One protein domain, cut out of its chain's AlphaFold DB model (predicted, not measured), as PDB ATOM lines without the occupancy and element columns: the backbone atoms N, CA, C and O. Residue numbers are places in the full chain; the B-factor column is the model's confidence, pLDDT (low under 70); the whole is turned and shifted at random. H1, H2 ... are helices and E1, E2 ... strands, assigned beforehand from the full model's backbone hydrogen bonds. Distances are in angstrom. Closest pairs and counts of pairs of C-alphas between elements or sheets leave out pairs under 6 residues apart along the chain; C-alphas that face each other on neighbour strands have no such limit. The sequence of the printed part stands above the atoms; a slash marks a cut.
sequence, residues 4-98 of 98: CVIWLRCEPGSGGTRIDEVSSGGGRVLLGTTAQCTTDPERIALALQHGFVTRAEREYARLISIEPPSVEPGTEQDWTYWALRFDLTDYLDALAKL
ATOM      1  N   CYS A   4     -42.216  41.979  46.327       91.56
ATOM      2  CA  CYS A   4     -42.895  41.922  45.044       91.56
ATOM      3  C   CYS A   4     -42.885  40.478  44.546       91.56
ATOM      4  O   CYS A   4     -41.840  39.826  44.545       91.56
ATOM      5  N   VAL A   5     -44.044  39.982  44.119       94.44
ATOM      6  CA  VAL A   5     -44.150  38.680  43.456       94.44
ATOM      7  C   VAL A   5     -44.388  38.914  41.974       94.44
ATOM      8  O   VAL A   5     -45.322  39.626  41.597       94.44
ATOM      9  N   ILE A   6     -43.530  38.313  41.153       95.12
ATOM     10  CA  ILE A   6     -43.681  38.251  39.705       95.12
ATOM     11  C   ILE A   6     -44.097  36.832  39.336       95.12
ATOM     12  O   ILE A   6     -43.416  35.864  39.681       95.12
ATOM     13  N   TRP A   7     -45.203  36.722  38.616       95.12
ATOM     14  CA  TRP A   7     -45.756  35.474  38.126       95.12
ATOM     15  C   TRP A   7     -45.410  35.295  36.653       95.12
ATOM     16  O   TRP A   7     -45.572  36.212  35.847       95.12
ATOM     17  N   LEU A   8     -44.937  34.105  36.295       95.56
ATOM     18  CA  LEU A   8     -44.670  33.719  34.911       95.56
ATOM     19  C   LEU A   8     -45.702  32.675  34.498       95.56
ATOM     20  O   LEU A   8     -45.620  31.527  34.946       95.56
ATOM     21  N   ARG A   9     -46.670  33.065  33.663       93.94
ATOM     22  CA  ARG A   9     -47.692  32.142  33.166       93.94
ATOM     23  C   ARG A   9     -47.082  31.186  32.164       93.94
ATOM     24  O   ARG A   9     -46.448  31.607  31.199       93.94
ATOM     25  N   CYS A  10     -47.294  29.903  32.397       92.50
ATOM     26  CA  CYS A  10     -46.813  28.849  31.529       92.50
ATOM     27  C   CYS A  10     -47.895  28.454  30.531       92.50
ATOM     28  O   CYS A  10     -49.052  28.292  30.914       92.50
ATOM     29  N   GLU A  11     -47.520  28.199  29.282       90.00
ATOM     30  CA  GLU A  11     -48.440  27.596  28.327       90.00
ATOM     31  C   GLU A  11     -48.944  26.221  28.815       90.00
ATOM     32  O   GLU A  11     -48.181  25.449  29.417       90.00
ATOM     33  N   PRO A  12     -50.200  25.844  28.517       87.00
ATOM     34  CA  PRO A  12     -50.752  24.580  28.974       87.00
ATOM     35  C   PRO A  12     -49.972  23.409  28.370       87.00
ATOM     36  O   PRO A  12     -49.666  23.381  27.178       87.00
ATOM     37  N   GLY A  13     -49.628  22.429  29.206       84.19
ATOM     38  CA  GLY A  13     -48.863  21.252  28.782       84.19
ATOM     39  C   GLY A  13     -47.361  21.487  28.578       84.19
ATOM     40  O   GLY A  13     -46.658  20.547  28.212       84.19
ATOM     41  N   SER A  14     -46.823  22.683  28.852       87.94
ATOM     42  CA  SER A  14     -45.388  22.959  28.672       87.94
ATOM     43  C   SER A  14     -44.486  22.442  29.799       87.94
ATOM     44  O   SER A  14     -43.272  22.670  29.761       87.94
ATOM     45  N   GLY A  15     -45.057  21.869  30.863       85.88
ATOM     46  CA  GLY A  15     -44.316  21.484  32.071       85.88
ATOM     47  C   GLY A  15     -43.573  22.656  32.729       85.88
ATOM     48  O   GLY A  15     -42.496  22.466  33.282       85.88
ATOM     49  N   GLY A  16     -44.086  23.882  32.588       89.38
ATOM     50  CA  GLY A  16     -43.454  25.086  33.132       89.38
ATOM     51  C   GLY A  16     -42.277  25.648  32.327       89.38
ATOM     52  O   GLY A  16     -41.550  26.499  32.833       89.38
ATOM     53  N   THR A  17     -42.041  25.173  31.099       92.69
ATOM     54  CA  THR A  17     -40.877  25.607  30.300       92.69
ATOM     55  C   THR A  17     -41.158  26.664  29.233       92.69
ATOM     56  O   THR A  17     -40.216  27.206  28.662       92.69
ATOM     57  N   ARG A  18     -42.426  26.965  28.946       94.50
ATOM     58  CA  ARG A  18     -42.839  27.926  27.918       94.50
ATOM     59  C   ARG A  18     -43.690  28.999  28.571       94.50
ATOM     60  O   ARG A  18     -44.736  28.660  29.107       94.50
ATOM     61  N   ILE A  19     -43.235  30.246  28.545       95.56
ATOM     62  CA  ILE A  19     -43.857  31.371  29.247       95.56
ATOM     63  C   ILE A  19     -44.456  32.338  28.229       95.56
ATOM     64  O   ILE A  19     -43.756  32.757  27.309       95.56
ATOM     65  N   ASP A  20     -45.727  32.697  28.380       94.38
ATOM     66  CA  ASP A  20     -46.440  33.584  27.448       94.38
ATOM     67  C   ASP A  20     -46.868  34.923  28.075       94.38
ATOM     68  O   ASP A  20     -47.091  35.906  27.360       94.38
ATOM     69  N   GLU A  21     -46.911  34.995  29.407       95.00
ATOM     70  CA  GLU A  21     -47.252  36.194  30.169       95.00
ATOM     71  C   GLU A  21     -46.356  36.354  31.401       95.00
ATOM     72  O   GLU A  21     -46.005  35.385  32.077       95.00
ATOM     73  N   VAL A  22     -46.026  37.606  31.709       95.19
ATOM     74  CA  VAL A  22     -45.404  38.021  32.968       95.19
ATOM     75  C   VAL A  22     -46.356  38.972  33.675       95.19
ATOM     76  O   VAL A  22     -46.776  39.969  33.084       95.19
ATOM     77  N   SER A  23     -46.698  38.700  34.927       92.88
ATOM     78  CA  SER A  23     -47.571  39.565  35.719       92.88
ATOM     79  C   SER A  23     -46.979  39.873  37.088       92.88
ATOM     80  O   SER A  23     -46.184  39.123  37.643       92.88
ATOM     81  N   SER A  24     -47.336  41.029  37.628       89.81
ATOM     82  CA  SER A  24     -46.980  41.465  38.974       89.81
ATOM     83  C   SER A  24     -48.158  42.223  39.579       89.81
ATOM     84  O   SER A  24     -49.154  42.492  38.904       89.81
ATOM     85  N   GLY A  25     -48.056  42.620  40.850       77.12
ATOM     86  CA  GLY A  25     -49.092  43.435  41.501       77.12
ATOM     87  C   GLY A  25     -49.408  44.761  40.783       77.12
ATOM     88  O   GLY A  25     -50.443  45.361  41.055       77.12
ATOM     89  N   GLY A  26     -48.542  45.212  39.863       74.75
ATOM     90  CA  GLY A  26     -48.719  46.435  39.074       74.75
ATOM     91  C   GLY A  26     -49.316  46.244  37.674       74.75
ATOM     92  O   GLY A  26     -49.626  47.242  37.024       74.75
ATOM     93  N   GLY A  27     -49.483  45.010  37.180       85.25
ATOM     94  CA  GLY A  27     -50.025  44.762  35.839       85.25
ATOM     95  C   GLY A  27     -49.602  43.433  35.212       85.25
ATOM     96  O   GLY A  27     -49.029  42.566  35.864       85.25
ATOM     97  N   ARG A  28     -49.897  43.274  33.916       90.62
ATOM     98  CA  ARG A  28     -49.570  42.077  33.124       90.62
ATOM     99  C   ARG A  28     -49.009  42.442  31.754       90.62
ATOM    100  O   ARG A  28     -49.477  43.393  31.127       90.62
ATOM    101  N   VAL A  29     -48.044  41.660  31.289       92.94
ATOM    102  CA  VAL A  29     -47.354  41.814  30.008       92.94
ATOM    103  C   VAL A  29     -47.431  40.496  29.247       92.94
ATOM    104  O   VAL A  29     -46.848  39.498  29.662       92.94
ATOM    105  N   LEU A  30     -48.120  40.504  28.105       93.56
ATOM    106  CA  LEU A  30     -48.077  39.404  27.140       93.56
ATOM    107  C   LEU A  30     -46.794  39.526  26.314       93.56
ATOM    108  O   LEU A  30     -46.528  40.585  25.745       93.56
ATOM    109  N   LEU A  31     -46.012  38.450  26.224       90.25
ATOM    110  CA  LEU A  31     -44.672  38.487  25.619       90.25
ATOM    111  C   LEU A  31     -44.683  38.562  24.082       90.25
ATOM    112  O   LEU A  31     -43.640  38.774  23.466       90.25
ATOM    113  N   GLY A  32     -45.850  38.407  23.446       82.50
ATOM    114  CA  GLY A  32     -46.037  38.427  21.988       82.50
ATOM    115  C   GLY A  32     -45.495  37.178  21.279       82.50
ATOM    116  O   GLY A  32     -46.168  36.631  20.410       82.50
ATOM    117  N   THR A  33     -44.333  36.690  21.711       88.88
ATOM    118  CA  THR A  33     -43.765  35.380  21.386       88.88
ATOM    119  C   THR A  33     -43.450  34.659  22.688       88.88
ATOM    120  O   THR A  33     -42.826  35.231  23.581       88.88
ATOM    121  N   THR A  34     -43.853  33.398  22.788       91.00
ATOM    122  CA  THR A  34     -43.592  32.562  23.960       91.00
ATOM    123  C   THR A  34     -42.091  32.423  24.221       91.00
ATOM    124  O   THR A  34     -41.331  32.023  23.336       91.00
ATOM    125  N   ALA A  35     -41.667  32.721  25.447       93.69
ATOM    126  CA  ALA A  35     -40.295  32.551  25.901       93.69
ATOM    127  C   ALA A  35     -40.049  31.102  26.344       93.69
ATOM    128  O   ALA A  35     -40.810  30.541  27.132       93.69
ATOM    129  N   GLN A  36     -38.965  30.497  25.860       94.81
ATOM    130  CA  GLN A  36     -38.508  29.194  26.335       94.81
ATOM    131  C   GLN A  36     -37.601  29.399  27.556       94.81
ATOM    132  O   GLN A  36     -36.510  29.950  27.434       94.81
ATOM    133  N   CYS A  37     -38.047  28.944  28.724       92.56
ATOM    134  CA  CYS A  37     -37.324  29.035  29.991       92.56
ATOM    135  C   CYS A  37     -37.191  27.640  30.606       92.56
ATOM    136  O   CYS A  37     -38.108  27.117  31.242       92.56
ATOM    137  N   THR A  38     -36.035  27.018  30.421       93.38
ATOM    138  CA  THR A  38     -35.717  25.691  30.965       93.38
ATOM    139  C   THR A  38     -34.976  25.769  32.296       93.38
ATOM    140  O   THR A  38     -35.049  24.831  33.090       93.38
ATOM    141  N   THR A  39     -34.353  26.907  32.597       95.06
ATOM    142  CA  THR A  39     -33.512  27.125  33.775       95.06
ATOM    143  C   THR A  39     -33.998  28.297  34.627       95.06
ATOM    144  O   THR A  39     -34.687  29.200  34.152       95.06
ATOM    145  N   ASP A  40     -33.621  28.301  35.904       95.31
ATOM    146  CA  ASP A  40     -33.974  29.386  36.823       95.31
ATOM    147  C   ASP A  40     -33.380  30.743  36.415       95.31
ATOM    148  O   ASP A  40     -34.118  31.726  36.443       95.31
ATOM    149  N   PRO A  41     -32.119  30.843  35.942       96.50
ATOM    150  CA  PRO A  41     -31.589  32.096  35.406       96.50
ATOM    151  C   PRO A  41     -32.420  32.692  34.264       96.50
ATOM    152  O   PRO A  41     -32.598  33.906  34.222       96.50
ATOM    153  N   GLU A  42     -32.968  31.866  33.368       96.44
ATOM    154  CA  GLU A  42     -33.844  32.342  32.286       96.44
ATOM    155  C   GLU A  42     -35.149  32.926  32.842       96.44
ATOM    156  O   GLU A  42     -35.592  33.984  32.397       96.44
ATOM    157  N   ARG A  43     -35.730  32.283  33.864       96.12
ATOM    158  CA  ARG A  43     -36.942  32.765  34.550       96.12
ATOM    159  C   ARG A  43     -36.691  34.084  35.270       96.12
ATOM    160  O   ARG A  43     -37.492  35.007  35.158       96.12
ATOM    161  N   ILE A  44     -35.560  34.191  35.968       96.56
ATOM    162  CA  ILE A  44     -35.150  35.418  36.660       96.56
ATOM    163  C   ILE A  44     -34.950  36.547  35.649       96.56
ATOM    164  O   ILE A  44     -35.464  37.643  35.854       96.56
ATOM    165  N   ALA A  45     -34.231  36.289  34.552       95.94
ATOM    166  CA  ALA A  45     -33.990  37.289  33.517       95.94
ATOM    167  C   ALA A  45     -35.307  37.799  32.915       95.94
ATOM    168  O   ALA A  45     -35.495  39.010  32.792       95.94
ATOM    169  N   LEU A  46     -36.242  36.891  32.621       96.06
ATOM    170  CA  LEU A  46     -37.559  37.236  32.093       96.06
ATOM    171  C   LEU A  46     -38.382  38.067  33.091       96.06
ATOM    172  O   LEU A  46     -38.949  39.097  32.717       96.06
ATOM    173  N   ALA A  47     -38.397  37.673  34.369       95.75
ATOM    174  CA  ALA A  47     -39.071  38.410  35.435       95.75
ATOM    175  C   ALA A  47     -38.478  39.814  35.629       95.75
ATOM    176  O   ALA A  47     -39.217  40.792  35.671       95.75
ATOM    177  N   LEU A  48     -37.149  39.947  35.672       94.75
ATOM    178  CA  LEU A  48     -36.488  41.251  35.769       94.75
ATOM    179  C   LEU A  48     -36.797  42.125  34.548       94.75
ATOM    180  O   LEU A  48     -37.003  43.328  34.684       94.75
ATOM    181  N   GLN A  49     -36.828  41.545  33.348       94.12
ATOM    182  CA  GLN A  49     -37.037  42.298  32.115       94.12
ATOM    183  C   GLN A  49     -38.459  42.859  31.990       94.12
ATOM    184  O   GLN A  49     -38.607  43.973  31.483       94.12
ATOM    185  N   HIS A  50     -39.477  42.123  32.449       94.31
ATOM    186  CA  HIS A  50     -40.887  42.446  32.184       94.31
ATOM    187  C   HIS A  50     -41.767  42.651  33.426       94.31
ATOM    188  O   HIS A  50     -42.869  43.173  33.295       94.31
ATOM    189  N   GLY A  51     -41.324  42.236  34.613       92.81
ATOM    190  CA  GLY A  51     -42.162  42.192  35.817       92.81
ATOM    191  C   GLY A  51     -42.143  43.453  36.685       92.81
ATOM    192  O   GLY A  51     -43.025  43.612  37.529       92.81
ATOM    193  N   PHE A  52     -41.182  44.357  36.473       92.00
ATOM    194  CA  PHE A  52     -41.067  45.618  37.216       92.00
ATOM    195  C   PHE A  52     -41.587  46.806  36.412       92.00
ATOM    196  O   PHE A  52     -41.344  46.909  35.208       92.00
ATOM    197  N   VAL A  53     -42.268  47.728  37.096       85.38
ATOM    198  CA  VAL A  53     -42.867  48.914  36.470       85.38
ATOM    199  C   VAL A  53     -41.782  49.917  36.108       85.38
ATOM    200  O   VAL A  53     -41.829  50.545  35.049       85.38
ATOM    201  N   THR A  54     -40.785  50.066  36.981       88.19
ATOM    202  CA  THR A  54     -39.700  51.026  36.780       88.19
ATOM    203  C   THR A  54     -38.337  50.354  36.694       88.19
ATOM    204  O   THR A  54     -38.076  49.288  37.256       88.19
ATOM    205  N   ARG A  55     -37.410  51.034  36.009       89.50
ATOM    206  CA  ARG A  55     -35.999  50.636  35.984       89.50
ATOM    207  C   ARG A  55     -35.387  50.617  37.391       89.50
ATOM    208  O   ARG A  55     -34.571  49.742  37.655       89.50
ATOM    209  N   ALA A  56     -35.776  51.556  38.255       89.19
ATOM    210  CA  ALA A  56     -35.251  51.662  39.612       89.19
ATOM    211  C   ALA A  56     -35.671  50.461  40.471       89.19
ATOM    212  O   ALA A  56     -34.808  49.816  41.054       89.19
ATOM    213  N   GLU A  57     -36.957  50.090  40.472       90.56
ATOM    214  CA  GLU A  57     -37.432  48.886  41.175       90.56
ATOM    215  C   GLU A  57     -36.623  47.650  40.774       90.56
ATOM    216  O   GLU A  57     -36.129  46.928  41.633       90.56
ATOM    217  N   ARG A  58     -36.416  47.455  39.467       91.75
ATOM    218  CA  ARG A  58     -35.634  46.337  38.932       91.75
ATOM    219  C   ARG A  58     -34.179  46.329  39.401       91.75
ATOM    220  O   ARG A  58     -33.644  45.262  39.667       91.75
ATOM    221  N   GLU A  59     -33.516  47.484  39.428       92.88
ATOM    222  CA  GLU A  59     -32.095  47.581  39.800       92.88
ATOM    223  C   GLU A  59     -31.853  47.271  41.282       92.88
ATOM    224  O   GLU A  59     -30.802  46.736  41.629       92.88
ATOM    225  N   TYR A  60     -32.829  47.572  42.139       91.69
ATOM    226  CA  TYR A  60     -32.762  47.320  43.579       91.69
ATOM    227  C   TYR A  60     -33.433  46.007  44.010       91.69
ATOM    228  O   TYR A  60     -33.285  45.600  45.163       91.69
ATOM    229  N   ALA A  61     -34.156  45.335  43.112       93.75
ATOM    230  CA  ALA A  61     -34.826  44.076  43.398       93.75
ATOM    231  C   ALA A  61     -33.828  42.949  43.686       93.75
ATOM    232  O   ALA A  61     -32.955  42.637  42.872       93.75
ATOM    233  N   ARG A  62     -34.005  42.272  44.823       95.38
ATOM    234  CA  ARG A  62     -33.205  41.098  45.199       95.38
ATOM    235  C   ARG A  62     -34.070  39.853  45.224       95.38
ATOM    236  O   ARG A  62     -35.059  39.815  45.944       95.38
ATOM    237  N   LEU A  63     -33.704  38.827  44.461       96.38
ATOM    238  CA  LEU A  63     -34.442  37.565  44.454       96.38
ATOM    239  C   LEU A  63     -34.390  36.900  45.842       96.38
ATOM    240  O   LEU A  63     -33.308  36.679  46.381       96.38
ATOM    241  N   ILE A  64     -35.559  36.557  46.379       96.44
ATOM    242  CA  ILE A  64     -35.743  35.826  47.639       96.44
ATOM    243  C   ILE A  64     -35.937  34.336  47.349       96.44
ATOM    244  O   ILE A  64     -35.267  33.491  47.938       96.44
ATOM    245  N   SER A  65     -36.866  34.007  46.449       96.31
ATOM    246  CA  SER A  65     -37.224  32.622  46.143       96.31
ATOM    247  C   SER A  65     -37.828  32.467  44.750       96.31
ATOM    248  O   SER A  65     -38.340  33.418  44.154       96.31
ATOM    249  N   ILE A  66     -37.774  31.230  44.256       96.44
ATOM    250  CA  ILE A  66     -38.467  30.768  43.055       96.44
ATOM    251  C   ILE A  66     -39.317  29.573  43.471       96.44
ATOM    252  O   ILE A  66     -38.791  28.587  43.989       96.44
ATOM    253  N   GLU A  67     -40.623  29.668  43.265       94.88
ATOM    254  CA  GLU A  67     -41.565  28.591  43.548       94.88
ATOM    255  C   GLU A  67     -41.895  27.836  42.253       94.88
ATOM    256  O   GLU A  67     -42.131  28.478  41.221       94.88
ATOM    257  N   PRO A  68     -41.905  26.488  42.286       89.62
ATOM    258  CA  PRO A  68     -42.210  25.665  41.123       89.62
ATOM    259  C   PRO A  68     -43.613  25.949  40.573       89.62
ATOM    260  O   PRO A  68     -44.478  26.445  41.299       89.62
ATOM    261  N   PRO A  69     -43.860  25.608  39.295       88.31
ATOM    262  CA  PRO A  69     -45.076  25.989  38.619       88.31
ATOM    263  C   PRO A  69     -46.265  25.300  39.281       88.31
ATOM    264  O   PRO A  69     -46.313  24.071  39.366       88.31
ATOM    265  N   SER A  70     -47.218  26.095  39.749       84.44
ATOM    266  CA  SER A  70     -48.445  25.612  40.384       84.44
ATOM    267  C   SER A  70     -49.663  26.284  39.764       84.44
ATOM    268  O   SER A  70     -49.547  27.330  39.121       84.44
ATOM    269  N   VAL A  71     -50.822  25.640  39.881       79.88
ATOM    270  CA  VAL A  71     -52.078  26.213  39.389       79.88
ATOM    271  C   VAL A  71     -52.473  27.362  40.305       79.88
ATOM    272  O   VAL A  71     -52.487  27.197  41.527       79.88
ATOM    273  N   GLU A  72     -52.799  28.514  39.724       66.31
ATOM    274  CA  GLU A  72     -53.309  29.633  40.508       66.31
ATOM    275  C   GLU A  72     -54.715  29.286  41.037       66.31
ATOM    276  O   GLU A  72     -55.625  29.006  40.245       66.31
ATOM    277  N   PRO A  73     -54.928  29.273  42.366       54.03
ATOM    278  CA  PRO A  73     -56.220  28.918  42.931       54.03
ATOM    279  C   PRO A  73     -57.285  29.952  42.539       54.03
ATOM    280  O   PRO A  73     -57.175  31.126  42.880       54.03
ATOM    281  N   GLY A  74     -58.348  29.498  41.865       57.81
ATOM    282  CA  GLY A  74     -59.515  30.324  41.521       57.81
ATOM    283  C   GLY A  74     -59.684  30.667  40.038       57.81
ATOM    284  O   GLY A  74     -60.593  31.428  39.711       57.81
ATOM    285  N   THR A  75     -58.869  30.108  39.139       58.72
ATOM    286  CA  THR A  75     -59.062  30.238  37.684       58.72
ATOM    287  C   THR A  75     -59.689  28.965  37.091       58.72
ATOM    288  O   THR A  75     -59.346  27.856  37.486       58.72
ATOM    289  N   GLU A  76     -60.651  29.107  36.166       54.59
ATOM    290  CA  GLU A  76     -61.373  27.980  35.525       54.59
ATOM    291  C   GLU A  76     -60.516  27.183  34.517       54.59
ATOM    292  O   GLU A  76     -60.971  26.186  33.959       54.59
ATOM    293  N   GLN A  77     -59.284  27.623  34.259       62.91
ATOM    294  CA  GLN A  77     -58.336  26.973  33.359       62.91
ATOM    295  C   GLN A  77     -57.094  26.549  34.144       62.91
ATOM    296  O   GLN A  77     -56.588  27.329  34.946       62.91
ATOM    297  N   ASP A  78     -56.576  25.351  33.854       66.69
ATOM    298  CA  ASP A  78     -55.372  24.747  34.456       66.69
ATOM    299  C   ASP A  78     -54.063  25.463  34.047       66.69
ATOM    300  O   ASP A  78     -53.077  24.838  33.643       66.69
ATOM    301  N   TRP A  79     -54.036  26.795  34.092       79.81
ATOM    302  CA  TRP A  79     -52.817  27.560  33.881       79.81
ATOM    303  C   TRP A  79     -51.887  27.361  35.064       79.81
ATOM    304  O   TRP A  79     -52.288  27.464  36.223       79.81
ATOM    305  N   THR A  80     -50.624  27.093  34.758       89.56
ATOM    306  CA  THR A  80     -49.575  26.947  35.764       89.56
ATOM    307  C   THR A  80     -48.680  28.174  35.752       89.56
ATOM    308  O   THR A  80     -48.423  28.751  34.695       89.56
ATOM    309  N   TYR A  81     -48.204  28.575  36.924       91.88
ATOM    310  CA  TYR A  81     -47.414  29.787  37.089       91.88
ATOM    311  C   TYR A  81     -46.194  29.517  37.948       91.88
ATOM    312  O   TYR A  81     -46.322  28.941  39.028       91.88
ATOM    313  N   TRP A  82     -45.027  29.985  37.505       95.38
ATOM    314  CA  TRP A  82     -43.895  30.167  38.414       95.38
ATOM    315  C   TRP A  82     -44.101  31.440  39.222       95.38
ATOM    316  O   TRP A  82     -44.488  32.459  38.649       95.38
ATOM    317  N   ALA A  83     -43.771  31.404  40.511       95.00
ATOM    318  CA  ALA A  83     -43.737  32.595  41.351       95.00
ATOM    319  C   ALA A  83     -42.284  32.950  41.679       95.00
ATOM    320  O   ALA A  83     -41.552  32.131  42.234       95.00
ATOM    321  N   LEU A  84     -41.857  34.164  41.342       96.62
ATOM    322  CA  LEU A  84     -40.546  34.693  41.706       96.62
ATOM    323  C   LEU A  84     -40.745  35.834  42.698       96.62
ATOM    324  O   LEU A  84     -41.385  36.838  42.378       96.62
ATOM    325  N   ARG A  85     -40.202  35.680  43.907       96.12
ATOM    326  CA  ARG A  85     -40.311  36.678  44.976       96.12
ATOM    327  C   ARG A  85     -39.065  37.536  45.029       96.12
ATOM    328  O   ARG A  85     -37.957  37.004  45.061       96.12
ATOM    329  N   PHE A  86     -39.251  38.846  45.098       96.00
ATOM    330  CA  PHE A  86     -38.177  39.823  45.197       96.00
ATOM    331  C   PHE A  86     -38.366  40.733  46.411       96.00
ATOM    332  O   PHE A  86     -39.479  41.172  46.698       96.00
ATOM    333  N   ASP A  87     -37.266  41.044  47.087       94.94
ATOM    334  CA  ASP A  87     -37.179  42.069  48.122       94.94
ATOM    335  C   ASP A  87     -36.910  43.430  47.470       94.94
ATOM    336  O   ASP A  87     -35.992  43.567  46.656       94.94
ATOM    337  N   LEU A  88     -37.710  44.427  47.843       93.62
ATOM    338  CA  LEU A  88     -37.593  45.825  47.425       93.62
ATOM    339  C   LEU A  88     -37.232  46.753  48.594       93.62
ATOM    340  O   LEU A  88     -37.373  47.970  48.481       93.62
ATOM    341  N   THR A  89     -36.772  46.214  49.724       93.69
ATOM    342  CA  THR A  89     -36.395  47.024  50.892       93.69
ATOM    343  C   THR A  89     -35.332  48.070  50.529       93.69
ATOM    344  O   THR A  89     -35.520  49.244  50.836       93.69
ATOM    345  N   ASP A  90     -34.300  47.700  49.761       90.94
ATOM    346  CA  ASP A  90     -33.265  48.646  49.311       90.94
ATOM    347  C   ASP A  90     -33.824  49.782  48.437       90.94
ATOM    348  O   ASP A  90     -33.369  50.924  48.530       90.94
ATOM    349  N   TYR A  91     -34.809  49.483  47.586       90.69
ATOM    350  CA  TYR A  91     -35.469  50.481  46.742       90.69
ATOM    351  C   TYR A  91     -36.208  51.512  47.596       90.69
ATOM    352  O   TYR A  91     -36.072  52.717  47.384       90.69
ATOM    353  N   LEU A  92     -36.962  51.047  48.594       89.06
ATOM    354  CA  LEU A  92     -37.696  51.929  49.497       89.06
ATOM    355  C   LEU A  92     -36.762  52.740  50.392       89.06
ATOM    356  O   LEU A  92     -37.010  53.925  50.603       89.06
ATOM    357  N   ASP A  93     -35.669  52.142  50.859       90.94
ATOM    358  CA  ASP A  93     -34.641  52.848  51.621       90.94
ATOM    359  C   ASP A  93     -33.956  53.935  50.783       90.94
ATOM    360  O   ASP A  93     -33.605  54.991  51.310       90.94
ATOM    361  N   ALA A  94     -33.754  53.696  49.483       88.62
ATOM    362  CA  ALA A  94     -33.232  54.700  48.563       88.62
ATOM    363  C   ALA A  94     -34.240  55.839  48.342       88.62
ATOM    364  O   ALA A  94     -33.849  57.004  48.389       88.62
ATOM    365  N   LEU A  95     -35.529  55.522  48.171       87.81
ATOM    366  CA  LEU A  95     -36.593  56.524  48.048       87.81
ATOM    367  C   LEU A  95     -36.774  57.360  49.319       87.81
ATOM    368  O   LEU A  95     -36.996  58.558  49.222       87.81
ATOM    369  N   ALA A  96     -36.663  56.756  50.502       86.56
ATOM    370  CA  ALA A  96     -36.831  57.451  51.779       86.56
ATOM    371  C   ALA A  96     -35.686  58.430  52.106       86.56
ATOM    372  O   ALA A  96     -35.810  59.237  53.026       86.56
ATOM    373  N   LYS A  97     -34.557  58.332  51.393       78.62
ATOM    374  CA  LYS A  97     -33.394  59.223  51.532       78.62
ATOM    375  C   LYS A  97     -33.405  60.391  50.535       78.62
ATOM    376  O   LYS A  97     -32.497  61.220  50.606       78.62
ATOM    377  N   LEU A  98     -34.374  60.424  49.616       62.81
ATOM    378  CA  LEU A  98     -34.625  61.523  48.676       62.81
ATOM    379  C   LEU A  98     -35.599  62.538  49.285       62.81
ATOM    380  O   LEU A  98     -35.394  63.741  49.015       62.81
TER     381      LEU A  98
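What this domain is: This is residues 4 to 98 of the 98 residues of an uncharacterized protein of Mycolicibacter senuensis (UniProt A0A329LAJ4). A strongly twisted sheet of five antiparallel strands curls round one helix, H1, while two short helices, H2 and H3, sit together beyond one end of the sheet. The printed part has 95 residues, with named elements in the order E1 E2 E3 H1 H2 E4 E5 H3; the sheet's order is E3 E2 E1 E5 E4, and the class is mixed. The whole is compact, with a radius of gyration of the C-alphas of 13.7 A, and elongated, spanning 47 by 26 by 23 A.

How they stand to each other: Across the sheet run E3, residues 27 to 36, E2, residues 18 to 24, E1, residues 4 to 10, E5, residues 80 to 87, and E4, residues 62 to 71. N and O pairs within hydrogen-bond range include N 29 and O 22 at 2.8 A, N 9 and O 21 at 2.9 A, N 6 and O 84 at 2.9 A, and N 64 and O 85 at 2.8 A. E1, E2 and E3 form a meander, each strand the antiparallel neighbour of the one before. H1, residues 40 to 50, is on one face of the sheet, making two layers; the closest C-alphas of H1 and E1 are those of Ala 47 and Ile 6, 6.3 A apart. H2, residues 55 to 60, only grazes the sheet with residues 57 to 60. H3, residues 89 to 95, is not on the sheet and touches H2, the closest C-alphas being those of Tyr 91 and Tyr 60, 5.2 A apart. In H1, H2 and H3 every O i to N i+4 pair is within hydrogen-bond range.

Where its parts are: E1 begins at C-alpha 4 (-42.895, 41.922, 45.044), and H3 ends at C-alpha 95 (-36.593, 56.524, 48.048). E4 is 24.7 A long and bends by 59 degrees at residue 68; E3, 21.6 A, bends by 88 degrees at residue 33. E5 is 23.1 A, E1 19.2 A, E2 18.0 A and H1 15.5 A.

The domain as a whole: The two farthest C-alphas, of Gly 13 and Leu 98, are 47.1 A apart. The printed part has no cut and no long link. Residues 72 to 78 and 98 have pLDDT under 70.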